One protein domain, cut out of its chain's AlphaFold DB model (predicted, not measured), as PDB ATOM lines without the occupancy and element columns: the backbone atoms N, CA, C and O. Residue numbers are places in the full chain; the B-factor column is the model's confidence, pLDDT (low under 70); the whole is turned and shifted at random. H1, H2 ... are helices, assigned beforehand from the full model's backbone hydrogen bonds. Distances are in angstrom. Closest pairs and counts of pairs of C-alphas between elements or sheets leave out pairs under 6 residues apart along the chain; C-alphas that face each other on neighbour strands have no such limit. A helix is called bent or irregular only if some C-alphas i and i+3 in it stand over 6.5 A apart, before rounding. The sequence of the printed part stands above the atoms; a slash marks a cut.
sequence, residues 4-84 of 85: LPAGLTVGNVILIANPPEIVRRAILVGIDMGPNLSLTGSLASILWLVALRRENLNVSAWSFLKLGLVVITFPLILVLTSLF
ATOM      1  N   LEU A   4     283.194 321.389 366.957       79.75
ATOM      2  CA  LEU A   4     282.872 320.335 367.933       79.75
ATOM      3  C   LEU A   4     282.169 320.865 369.204       79.75
ATOM      4  O   LEU A   4     281.038 320.453 369.463       79.75
ATOM      5  N   PRO A   5     282.758 321.795 369.991       80.56
ATOM      6  CA  PRO A   5     282.066 322.381 371.142       80.56
ATOM      7  C   PRO A   5     280.756 323.078 370.764       80.56
ATOM      8  O   PRO A   5     279.767 322.935 371.476       80.56
ATOM      9  N   ALA A   6     280.732 323.794 369.633       81.94
ATOM     10  CA  ALA A   6     279.526 324.463 369.150       81.94
ATOM     11  C   ALA A   6     278.409 323.455 368.821       81.94
ATOM     12  O   ALA A   6     277.267 323.652 369.229       81.94
ATOM     13  N   GLY A   7     278.748 322.338 368.172       83.88
ATOM     14  CA  GLY A   7     277.825 321.244 367.876       83.88
ATOM     15  C   GLY A   7     277.224 320.612 369.126       83.88
ATOM     16  O   GLY A   7     276.013 320.425 369.193       83.88
ATOM     17  N   LEU A   8     278.043 320.348 370.148       85.31
ATOM     18  CA  LEU A   8     277.574 319.761 371.408       85.31
ATOM     19  C   LEU A   8     276.659 320.713 372.190       85.31
ATOM     20  O   LEU A   8     275.623 320.291 372.703       85.31
ATOM     21  N   THR A   9     277.000 322.005 372.260       84.56
ATOM     22  CA  THR A   9     276.161 323.002 372.941       84.56
ATOM     23  C   THR A   9     274.826 323.183 372.229       84.56
ATOM     24  O   THR A   9     273.775 323.178 372.869       84.56
ATOM     25  N   VAL A  10     274.849 323.315 370.903       84.56
ATOM     26  CA  VAL A  10     273.634 323.567 370.130       84.56
ATOM     27  C   VAL A  10     272.781 322.307 369.979       84.56
ATOM     28  O   VAL A  10     271.561 322.415 369.969       84.56
ATOM     29  N   GLY A  11     273.377 321.112 369.958       83.19
ATOM     30  CA  GLY A  11     272.643 319.844 369.964       83.19
ATOM     31  C   GLY A  11     271.684 319.733 371.151       83.19
ATOM     32  O   GLY A  11     270.508 319.433 370.961       83.19
ATOM     33  N   ASN A  12     272.139 320.090 372.356       82.38
ATOM     34  CA  ASN A  12     271.276 320.131 373.541       82.38
ATOM     35  C   ASN A  12     270.137 321.153 373.399       82.38
ATOM     36  O   ASN A  12     269.001 320.866 373.769       82.38
ATOM     37  N   VAL A  13     270.412 322.323 372.818       84.25
ATOM     38  CA  VAL A  13     269.392 323.358 372.578       84.25
ATOM     39  C   VAL A  13     268.359 322.897 371.547       84.25
ATOM     40  O   VAL A  13     267.167 323.095 371.758       84.25
ATOM     41  N   ILE A  14     268.784 322.239 370.465       86.94
ATOM     42  CA  ILE A  14     267.893 321.680 369.436       86.94
ATOM     43  C   ILE A  14     266.983 320.604 370.034       86.94
ATOM     44  O   ILE A  14     265.795 320.582 369.719       86.94
ATOM     45  N   LEU A  15     267.522 319.722 370.884       84.50
ATOM     46  CA  LEU A  15     266.743 318.663 371.532       84.50
ATOM     47  C   LEU A  15     265.645 319.234 372.438       84.50
ATOM     48  O   LEU A  15     264.532 318.720 372.442       84.50
ATOM     49  N   ILE A  16     265.944 320.312 373.167       87.19
ATOM     50  CA  ILE A  16     264.994 320.963 374.081       87.19
ATOM     51  C   ILE A  16     263.968 321.806 373.315       87.19
ATOM     52  O   ILE A  16     262.778 321.751 373.607       87.19
ATOM     53  N   ALA A  17     264.416 322.595 372.336       86.12
ATOM     54  CA  ALA A  17     263.561 323.522 371.597       86.12
ATOM     55  C   ALA A  17     262.697 322.833 370.527       86.12
ATOM     56  O   ALA A  17     261.744 323.439 370.048       86.12
ATOM     57  N   ASN A  18     263.056 321.604 370.131       88.12
ATOM     58  CA  ASN A  18     262.437 320.818 369.061       88.12
ATOM     59  C   ASN A  18     261.992 321.667 367.846       88.12
ATOM     60  O   ASN A  18     260.812 321.664 367.479       88.12
ATOM     61  N   PRO A  19     262.910 322.443 367.237       88.06
ATOM     62  CA  PRO A  19     262.554 323.335 366.149       88.06
ATOM     63  C   PRO A  19     262.169 322.537 364.891       88.06
ATOM     64  O   PRO A  19     262.568 321.374 364.751       88.06
ATOM     65  N   PRO A  20     261.451 323.159 363.937       90.75
ATOM     66  CA  PRO A  20     261.160 322.548 362.645       90.75
ATOM     67  C   PRO A  20     262.428 322.026 361.954       90.75
ATOM     68  O   PRO A  20     263.501 322.623 362.064       90.75
ATOM     69  N   GLU A  21     262.300 320.939 361.192       86.12
ATOM     70  CA  GLU A  21     263.431 320.242 360.558       86.12
ATOM     71  C   GLU A  21     264.293 321.166 359.677       86.12
ATOM     72  O   GLU A  21     265.520 321.088 359.708       86.12
ATOM     73  N   ILE A  22     263.675 322.116 358.966       87.38
ATOM     74  CA  ILE A  22     264.385 323.128 358.165       87.38
ATOM     75  C   ILE A  22     265.333 323.984 359.024       87.38
ATOM     76  O   ILE A  22     266.472 324.247 358.642       87.38
ATOM     77  N   VAL A  23     264.889 324.366 360.224       87.25
ATOM     78  CA  VAL A  23     265.658 325.184 361.167       87.25
ATOM     79  C   VAL A  23     266.783 324.351 361.770       87.25
ATOM     80  O   VAL A  23     267.910 324.827 361.866       87.25
ATOM     81  N   ARG A  24     266.520 323.082 362.101       86.88
ATOM     82  CA  ARG A  24     267.548 322.139 362.563       86.88
ATOM     83  C   ARG A  24     268.679 321.995 361.541       86.88
ATOM     84  O   ARG A  24     269.844 322.120 361.907       86.88
ATOM     85  N   ARG A  25     268.345 321.782 360.265       84.00
ATOM     86  CA  ARG A  25     269.331 321.661 359.180       84.00
ATOM     87  C   ARG A  25     270.118 322.954 358.974       84.00
ATOM     88  O   ARG A  25     271.341 322.906 358.896       84.00
ATOM     89  N   ALA A  26     269.444 324.105 358.970       85.31
ATOM     90  CA  ALA A  26     270.101 325.407 358.866       85.31
ATOM     91  C   ALA A  26     271.077 325.666 360.030       85.31
ATOM     92  O   ALA A  26     272.176 326.176 359.818       85.31
ATOM     93  N   ILE A  27     270.711 325.264 361.251       87.81
ATOM     94  CA  ILE A  27     271.582 325.367 362.424       87.81
ATOM     95  C   ILE A  27     272.826 324.480 362.269       87.81
ATOM     96  O   ILE A  27     273.934 324.954 362.516       87.81
ATOM     97  N   LEU A  28     272.673 323.222 361.836       84.62
ATOM     98  CA  LEU A  28     273.806 322.311 361.616       84.62
ATOM     99  C   LEU A  28     274.793 322.861 360.578       84.62
ATOM    100  O   LEU A  28     276.000 322.841 360.810       84.62
ATOM    101  N   VAL A  29     274.279 323.424 359.480       84.25
ATOM    102  CA  VAL A  29     275.094 324.116 358.470       84.25
ATOM    103  C   VAL A  29     275.830 325.311 359.089       84.25
ATOM    104  O   VAL A  29     277.033 325.472 358.891       84.25
ATOM    105  N   GLY A  30     275.142 326.129 359.889       82.44
ATOM    106  CA  GLY A  30     275.738 327.294 360.548       82.44
ATOM    107  C   GLY A  30     276.852 326.947 361.544       82.44
ATOM    108  O   GLY A  30     277.852 327.663 361.611       82.44
ATOM    109  N   ILE A  31     276.713 325.844 362.286       85.00
ATOM    110  CA  ILE A  31     277.711 325.372 363.262       85.00
ATOM    111  C   ILE A  31     279.023 324.974 362.591       85.00
ATOM    112  O   ILE A  31     280.086 325.206 363.164       85.00
ATOM    113  N   ASP A  32     278.961 324.376 361.403       80.56
ATOM    114  CA  ASP A  32     280.164 323.974 360.676       80.56
ATOM    115  C   ASP A  32     280.767 325.148 359.889       80.56
ATOM    116  O   ASP A  32     281.976 325.378 359.915       80.56
ATOM    117  N   MET A  33     279.931 325.974 359.253       74.88
ATOM    118  CA  MET A  33     280.411 327.085 358.426       74.88
ATOM    119  C   MET A  33     280.917 328.285 359.235       74.88
ATOM    120  O   MET A  33     281.910 328.902 358.848       74.88
ATOM    121  N   GLY A  34     280.284 328.624 360.362       74.75
ATOM    122  CA  GLY A  34     280.630 329.806 361.164       74.75
ATOM    123  C   GLY A  34     282.088 329.819 361.656       74.75
ATOM    124  O   GLY A  34     282.812 330.782 361.392       74.75
ATOM    125  N   PRO A  35     282.565 328.755 362.327       71.31
ATOM    126  CA  PRO A  35     283.960 328.629 362.745       71.31
ATOM    127  C   PRO A  35     284.949 328.586 361.572       71.31
ATOM    128  O   PRO A  35     286.053 329.110 361.692       71.31
ATOM    129  N   ASN A  36     284.561 328.003 360.435       66.69
ATOM    130  CA  ASN A  36     285.424 327.880 359.257       66.69
ATOM    131  C   ASN A  36     285.556 329.193 358.459       66.69
ATOM    132  O   ASN A  36     286.564 329.405 357.788       66.69
ATOM    133  N   LEU A  37     284.582 330.101 358.572       67.25
ATOM    134  CA  LEU A  37     284.615 331.440 357.972       67.25
ATOM    135  C   LEU A  37     285.451 332.453 358.770       67.25
ATOM    136  O   LEU A  37     285.939 333.434 358.208       67.25
ATOM    137  N   SER A  38     285.623 332.234 360.075       70.94
ATOM    138  CA  SER A  38     286.409 333.118 360.934       70.94
ATOM    139  C   SER A  38     287.862 332.648 361.041       70.94
ATOM    140  O   SER A  38     288.138 331.492 361.349       70.94
ATOM    141  N   LEU A  39     288.807 333.578 360.878       60.09
ATOM    142  CA  LEU A  39     290.254 333.356 361.035       60.09
ATOM    143  C   LEU A  39     290.647 332.661 362.347       60.09
ATOM    144  O   LEU A  39     291.622 331.918 362.387       60.09
ATOM    145  N   THR A  40     289.898 332.920 363.418       64.94
ATOM    146  CA  THR A  40     290.111 332.347 364.756       64.94
ATOM    147  C   THR A  40     289.058 331.305 365.128       64.94
ATOM    148  O   THR A  40     289.089 330.758 366.230       64.94
ATOM    149  N   GLY A  41     288.094 331.044 364.240       63.25
ATOM    150  CA  GLY A  41     286.975 330.154 364.517       63.25
ATOM    151  C   GLY A  41     287.379 328.681 364.518       63.25
ATOM    152  O   GLY A  41     286.878 327.924 365.346       63.25
ATOM    153  N   SER A  42     288.345 328.289 363.686       69.12
ATOM    154  CA  SER A  42     288.804 326.903 363.567       69.12
ATOM    155  C   SER A  42     290.280 326.746 363.931       69.12
ATOM    156  O   SER A  42     291.147 327.495 363.477       69.12
ATOM    157  N   LEU A  43     290.579 325.719 364.735       73.94
ATOM    158  CA  LEU A  43     291.951 325.343 365.090       73.94
ATOM    159  C   LEU A  43     292.764 324.976 363.839       73.94
ATOM    160  O   LEU A  43     293.954 325.276 363.776       73.94
ATOM    161  N   ALA A  44     292.117 324.388 362.827       75.06
ATOM    162  CA  ALA A  44     292.757 324.033 361.564       75.06
ATOM    163  C   ALA A  44     293.333 325.271 360.853       75.06
ATOM    164  O   ALA A  44     294.469 325.233 360.386       75.06
ATOM    165  N   SER A  45     292.601 326.390 360.855       77.06
ATOM    166  CA  SER A  45     293.045 327.663 360.269       77.06
ATOM    167  C   SER A  45     294.276 328.221 360.988       77.06
ATOM    168  O   SER A  45     295.220 328.682 360.349       77.06
ATOM    169  N   ILE A  46     294.309 328.126 362.321       78.69
ATOM    170  CA  ILE A  46     295.461 328.553 363.128       78.69
ATOM    171  C   ILE A  46     296.670 327.651 362.859       78.69
ATOM    172  O   ILE A  46     297.766 328.160 362.633       78.69
ATOM    173  N   LEU A  47     296.485 326.326 362.831       82.12
ATOM    174  CA  LEU A  47     297.556 325.374 362.520       82.12
ATOM    175  C   LEU A  47     298.128 325.599 361.116       82.12
ATOM    176  O   LEU A  47     299.344 325.559 360.943       82.12
ATOM    177  N   TRP A  48     297.277 325.911 360.137       82.12
ATOM    178  CA  TRP A  48     297.697 326.253 358.779       82.12
ATOM    179  C   TRP A  48     298.537 327.535 358.736       82.12
ATOM    180  O   TRP A  48     299.613 327.556 358.142       82.12
ATOM    181  N   LEU A  49     298.096 328.596 359.420       82.00
ATOM    182  CA  LEU A  49     298.861 329.843 359.527       82.00
ATOM    183  C   LEU A  49     300.202 329.639 360.244       82.00
ATOM    184  O   LEU A  49     301.206 330.224 359.842       82.00
ATOM    185  N   VAL A  50     300.240 328.799 361.283       83.75
ATOM    186  CA  VAL A  50     301.484 328.431 361.973       83.75
ATOM    187  C   VAL A  50     302.410 327.657 361.034       83.75
ATOM    188  O   VAL A  50     303.590 327.985 360.975       83.75
ATOM    189  N   ALA A  51     301.901 326.690 360.267       87.06
ATOM    190  CA  ALA A  51     302.690 325.936 359.292       87.06
ATOM    191  C   ALA A  51     303.285 326.844 358.201       87.06
ATOM    192  O   ALA A  51     304.482 326.778 357.946       87.06
ATOM    193  N   LEU A  52     302.493 327.763 357.640       86.31
ATOM    194  CA  LEU A  52     302.965 328.732 356.642       86.31
ATOM    195  C   LEU A  52     304.063 329.655 357.183       86.31
ATOM    196  O   LEU A  52     305.042 329.923 356.489       86.31
ATOM    197  N   ARG A  53     303.948 330.096 358.443       85.56
ATOM    198  CA  ARG A  53     305.005 330.894 359.083       85.56
ATOM    199  C   ARG A  53     306.316 330.124 359.240       85.56
ATOM    200  O   ARG A  53     307.367 330.755 359.203       85.56
ATOM    201  N   ARG A  54     306.283 328.792 359.396       88.25
ATOM    202  CA  ARG A  54     307.504 327.961 359.451       88.25
ATOM    203  C   ARG A  54     308.236 327.923 358.108       88.25
ATOM    204  O   ARG A  54     309.456 327.836 358.102       88.25
ATOM    205  N   GLU A  55     307.505 328.084 357.008       90.12
ATOM    206  CA  GLU A  55     308.031 328.172 355.638       90.12
ATOM    207  C   GLU A  55     308.391 329.615 355.218       90.12
ATOM    208  O   GLU A  55     308.585 329.895 354.038       90.12
ATOM    209  N   ASN A  56     308.452 330.568 356.162       85.62
ATOM    210  CA  ASN A  56     308.637 332.007 355.900       85.62
ATOM    211  C   ASN A  56     307.574 332.640 354.972       85.62
ATOM    212  O   ASN A  56     307.779 333.726 354.426       85.62
ATOM    213  N   LEU A  57     306.405 332.010 354.826       84.94
ATOM    214  CA  LEU A  57     305.283 332.549 354.059       84.94
ATOM    215  C   LEU A  57     304.376 333.382 354.971       84.94
ATOM    216  O   LEU A  57     303.641 332.861 355.812       84.94
ATOM    217  N   ASN A  58     304.392 334.701 354.778       79.81
ATOM    218  CA  ASN A  58     303.516 335.615 355.508       79.81
ATOM    219  C   ASN A  58     302.185 335.805 354.777       79.81
ATOM    220  O   ASN A  58     302.045 336.653 353.896       79.81
ATOM    221  N   VAL A  59     301.176 335.038 355.191       81.50
ATOM    222  CA  VAL A  59     299.788 335.243 354.763       81.50
ATOM    223  C   VAL A  59     299.083 336.150 355.766       81.50
ATOM    224  O   VAL A  59     298.990 335.838 356.954       81.50
ATOM    225  N   SER A  60     298.586 337.292 355.288       81.75
ATOM    226  CA  SER A  60     297.804 338.203 356.121       81.75
ATOM    227  C   SER A  60     296.417 337.625 356.419       81.75
ATOM    228  O   SER A  60     295.830 336.914 355.598       81.75
ATOM    229  N   ALA A  61     295.859 337.994 357.572       76.62
ATOM    230  CA  ALA A  61     294.476 337.695 357.938       76.62
ATOM    231  C   ALA A  61     293.484 338.088 356.825       76.62
ATOM    232  O   ALA A  61     292.578 337.333 356.480       76.62
ATOM    233  N   TRP A  62     293.704 339.249 356.209       79.56
ATOM    234  CA  TRP A  62     292.859 339.763 355.137       79.56
ATOM    235  C   TRP A  62     292.932 338.922 353.859       79.56
ATOM    236  O   TRP A  62     291.909 338.649 353.233       79.56
ATOM    237  N   SER A  63     294.129 338.460 353.490       82.00
ATOM    238  CA  SER A  63     294.334 337.580 352.335       82.00
ATOM    239  C   SER A  63     293.581 336.261 352.504       82.00
ATOM    240  O   SER A  63     292.907 335.817 351.577       82.00
ATOM    241  N   PHE A  64     293.653 335.667 353.698       79.50
ATOM    242  CA  PHE A  64     292.925 334.442 354.024       79.50
ATOM    243  C   PHE A  64     291.412 334.656 353.972       79.50
ATOM    244  O   PHE A  64     290.705 333.856 353.371       79.50
ATOM    245  N   LEU A  65     290.915 335.759 354.535       79.81
ATOM    246  CA  LEU A  65     289.483 336.050 354.558       79.81
ATOM    247  C   LEU A  65     288.936 336.295 353.145       79.81
ATOM    248  O   LEU A  65     287.896 335.748 352.795       79.81
ATOM    249  N   LYS A  66     289.664 337.033 352.295       83.06
ATOM    250  CA  LYS A  66     289.279 337.274 350.895       83.06
ATOM    251  C   LYS A  66     289.264 335.984 350.068       83.06
ATOM    252  O   LYS A  66     288.323 335.763 349.311       83.06
ATOM    253  N   LEU A  67     290.285 335.138 350.225       82.88
ATOM    254  CA  LEU A  67     290.353 333.839 349.551       82.88
ATOM    255  C   LEU A  67     289.233 332.913 350.037       82.88
ATOM    256  O   LEU A  67     288.524 332.328 349.225       82.88
ATOM    257  N   GLY A  68     289.046 332.836 351.355       78.81
ATOM    258  CA  GLY A  68     287.987 332.065 351.990       78.81
ATOM    259  C   GLY A  68     286.620 332.464 351.459       78.81
ATOM    260  O   GLY A  68     285.872 331.596 351.039       78.81
ATOM    261  N   LEU A  69     286.325 333.763 351.363       81.12
ATOM    262  CA  LEU A  69     285.051 334.261 350.840       81.12
ATOM    263  C   LEU A  69     284.810 333.793 349.395       81.12
ATOM    264  O   LEU A  69     283.744 333.263 349.099       81.12
ATOM    265  N   VAL A  70     285.809 333.895 348.514       84.56
ATOM    266  CA  VAL A  70     285.694 333.425 347.120       84.56
ATOM    267  C   VAL A  70     285.483 331.909 347.047       84.56
ATOM    268  O   VAL A  70     284.614 331.446 346.310       84.56
ATOM    269  N   VAL A  71     286.240 331.132 347.825       83.50
ATOM    270  CA  VAL A  71     286.203 329.660 347.788       83.50
ATOM    271  C   VAL A  71     284.939 329.098 348.451       83.50
ATOM    272  O   VAL A  71     284.364 328.142 347.938       83.50
ATOM    273  N   ILE A  72     284.468 329.695 349.552       83.12
ATOM    274  CA  ILE A  72     283.274 329.246 350.286       83.12
ATOM    275  C   ILE A  72     281.966 329.655 349.604       83.12
ATOM    276  O   ILE A  72     280.965 328.970 349.796       83.12
ATOM    277  N   THR A  73     281.942 330.715 348.786       82.81
ATOM    278  CA  THR A  73     280.689 331.224 348.191       82.81
ATOM    279  C   THR A  73     279.932 330.149 347.400       82.81
ATOM    280  O   THR A  73     278.730 329.982 347.599       82.81
ATOM    281  N   PHE A  74     280.614 329.376 346.549       85.69
ATOM    282  CA  PHE A  74     279.959 328.339 345.740       85.69
ATOM    283  C   PHE A  74     279.399 327.172 346.583       85.69
ATOM    284  O   PHE A  74     278.207 326.882 346.455       85.69
ATOM    285  N   PRO A  75     280.182 326.531 347.478       83.94
ATOM    286  CA  PRO A  75     279.661 325.522 348.401       83.94
ATOM    287  C   PRO A  75     278.530 326.038 349.295       83.94
ATOM    288  O   PRO A  75     277.562 325.320 349.518       83.94
ATOM    289  N   LEU A  76     278.624 327.280 349.780       84.56
ATOM    290  CA  LEU A  76     277.596 327.895 350.619       84.56
ATOM    291  C   LEU A  76     276.264 327.996 349.886       84.56
ATOM    292  O   LEU A  76     275.241 327.595 350.434       84.56
ATOM    293  N   ILE A  77     276.272 328.478 348.644       86.25
ATOM    294  CA  ILE A  77     275.055 328.560 347.833       86.25
ATOM    295  C   ILE A  77     274.469 327.161 347.618       86.25
ATOM    296  O   ILE A  77     273.280 326.971 347.854       86.25
ATOM    297  N   LEU A  78     275.291 326.172 347.251       87.50
ATOM    298  CA  LEU A  78     274.838 324.789 347.065       87.50
ATOM    299  C   LEU A  78     274.182 324.219 348.327       87.50
ATOM    300  O   LEU A  78     273.060 323.714 348.267       87.50
ATOM    301  N   VAL A  79     274.841 324.351 349.479       86.62
ATOM    302  CA  VAL A  79     274.320 323.853 350.757       86.62
ATOM    303  C   VAL A  79     273.018 324.564 351.129       86.62
ATOM    304  O   VAL A  79     272.048 323.898 351.488       86.62
ATOM    305  N   LEU A  80     272.943 325.888 350.978       85.19
ATOM    306  CA  LEU A  80     271.712 326.638 351.237       85.19
ATOM    307  C   LEU A  80     270.573 326.219 350.301       85.19
ATOM    308  O   LEU A  80     269.449 326.051 350.761       85.19
ATOM    309  N   THR A  81     270.848 325.996 349.012       86.38
ATOM    310  CA  THR A  81     269.827 325.509 348.071       86.38
ATOM    311  C   THR A  81     269.370 324.087 348.393       86.38
ATOM    312  O   THR A  81     268.186 323.792 348.253       86.38
ATOM    313  N   SER A  82     270.258 323.231 348.910       84.81
ATOM    314  CA  SER A  82     269.909 321.864 349.321       84.81
ATOM    315  C   SER A  82     268.980 321.796 350.535       84.81
ATOM    316  O   SER A  82     268.372 320.762 350.771       84.81
ATOM    317  N   LEU A  83     268.825 322.885 351.300       79.81
ATOM    318  CA  LEU A  83     267.858 322.928 352.402       79.81
ATOM    319  C   LEU A  83     266.403 322.868 351.912       79.81
ATOM    320  O   LEU A  83     265.528 322.502 352.691       79.81
ATOM    321  N   PHE A  84     266.149 323.234 350.654       77.88
ATOM    322  CA  PHE A  84     264.809 323.328 350.067       77.88
ATOM    323  C   PHE A  84     264.440 322.143 349.163       77.88
ATOM    324  O   PHE A  84     263.359 322.153 348.575       77.88
TER     325      PHE A  84
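What this domain is: This is residues 4 to 84 of the 85 residues of an uncharacterized protein of Sphingobacteriales bacterium (UniProt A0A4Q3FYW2). The bent H4 runs back past H2, its arm H4b along one side of H2 and H1 folded back along the other, while H3 continues beyond H2's end, residues 51 to 56 sticking out. The printed part has 81 residues with four named helices, H1 to H4 in order: all helix. It is loose and flat, radius of gyration of the C-alphas 15.7 A, spans 49 by 26 by 14 A.

Where its parts are: H4, residues 61 to 82, one helix by its hydrogen bonds, is bent: C-alphas 71 and 74 are 6.7 A apart. Its arms are H4a, 61 to 71, 15.4 A, and H4b, 74 to 82, 12.5 A, ending at (269.909, 321.864, 349.321). H2, 21 to 37, 24.1 A, has a kink of 25 degrees near residue 31. H1, 4 to 17, 19.9 A, begins at (282.872, 320.335, 367.933). H3, 43 to 54, spans 16.7 A.

How they stand to each other: H4a only just touches H2, 3 pairs within 8 A, with H2's residue 37 alone; closest C-alphas Gly 68 and Leu 37, 6.9 A. H4b is close to H2 but not clearly touching, C-alphas Val 79 and Val 29 7.8 A. H1 and H2 form a hairpin, closest C-alphas Gly 7 and Ile 31, 6.2 A, H2 touching with residues 24 to 31 alone. H3 and H4a are apart. Every O i to N i+4 pair is within hydrogen-bond range in H3, H4a and H4b; H1 has 9 of 10, H2 11 of 13.

The domain as a whole: C-alphas Asn 18 and Asn 56 are farthest apart, 49.3 A. The printed part has no cut and no long link. Residues 36 to 37 and 39 to 42 have pLDDT under 70.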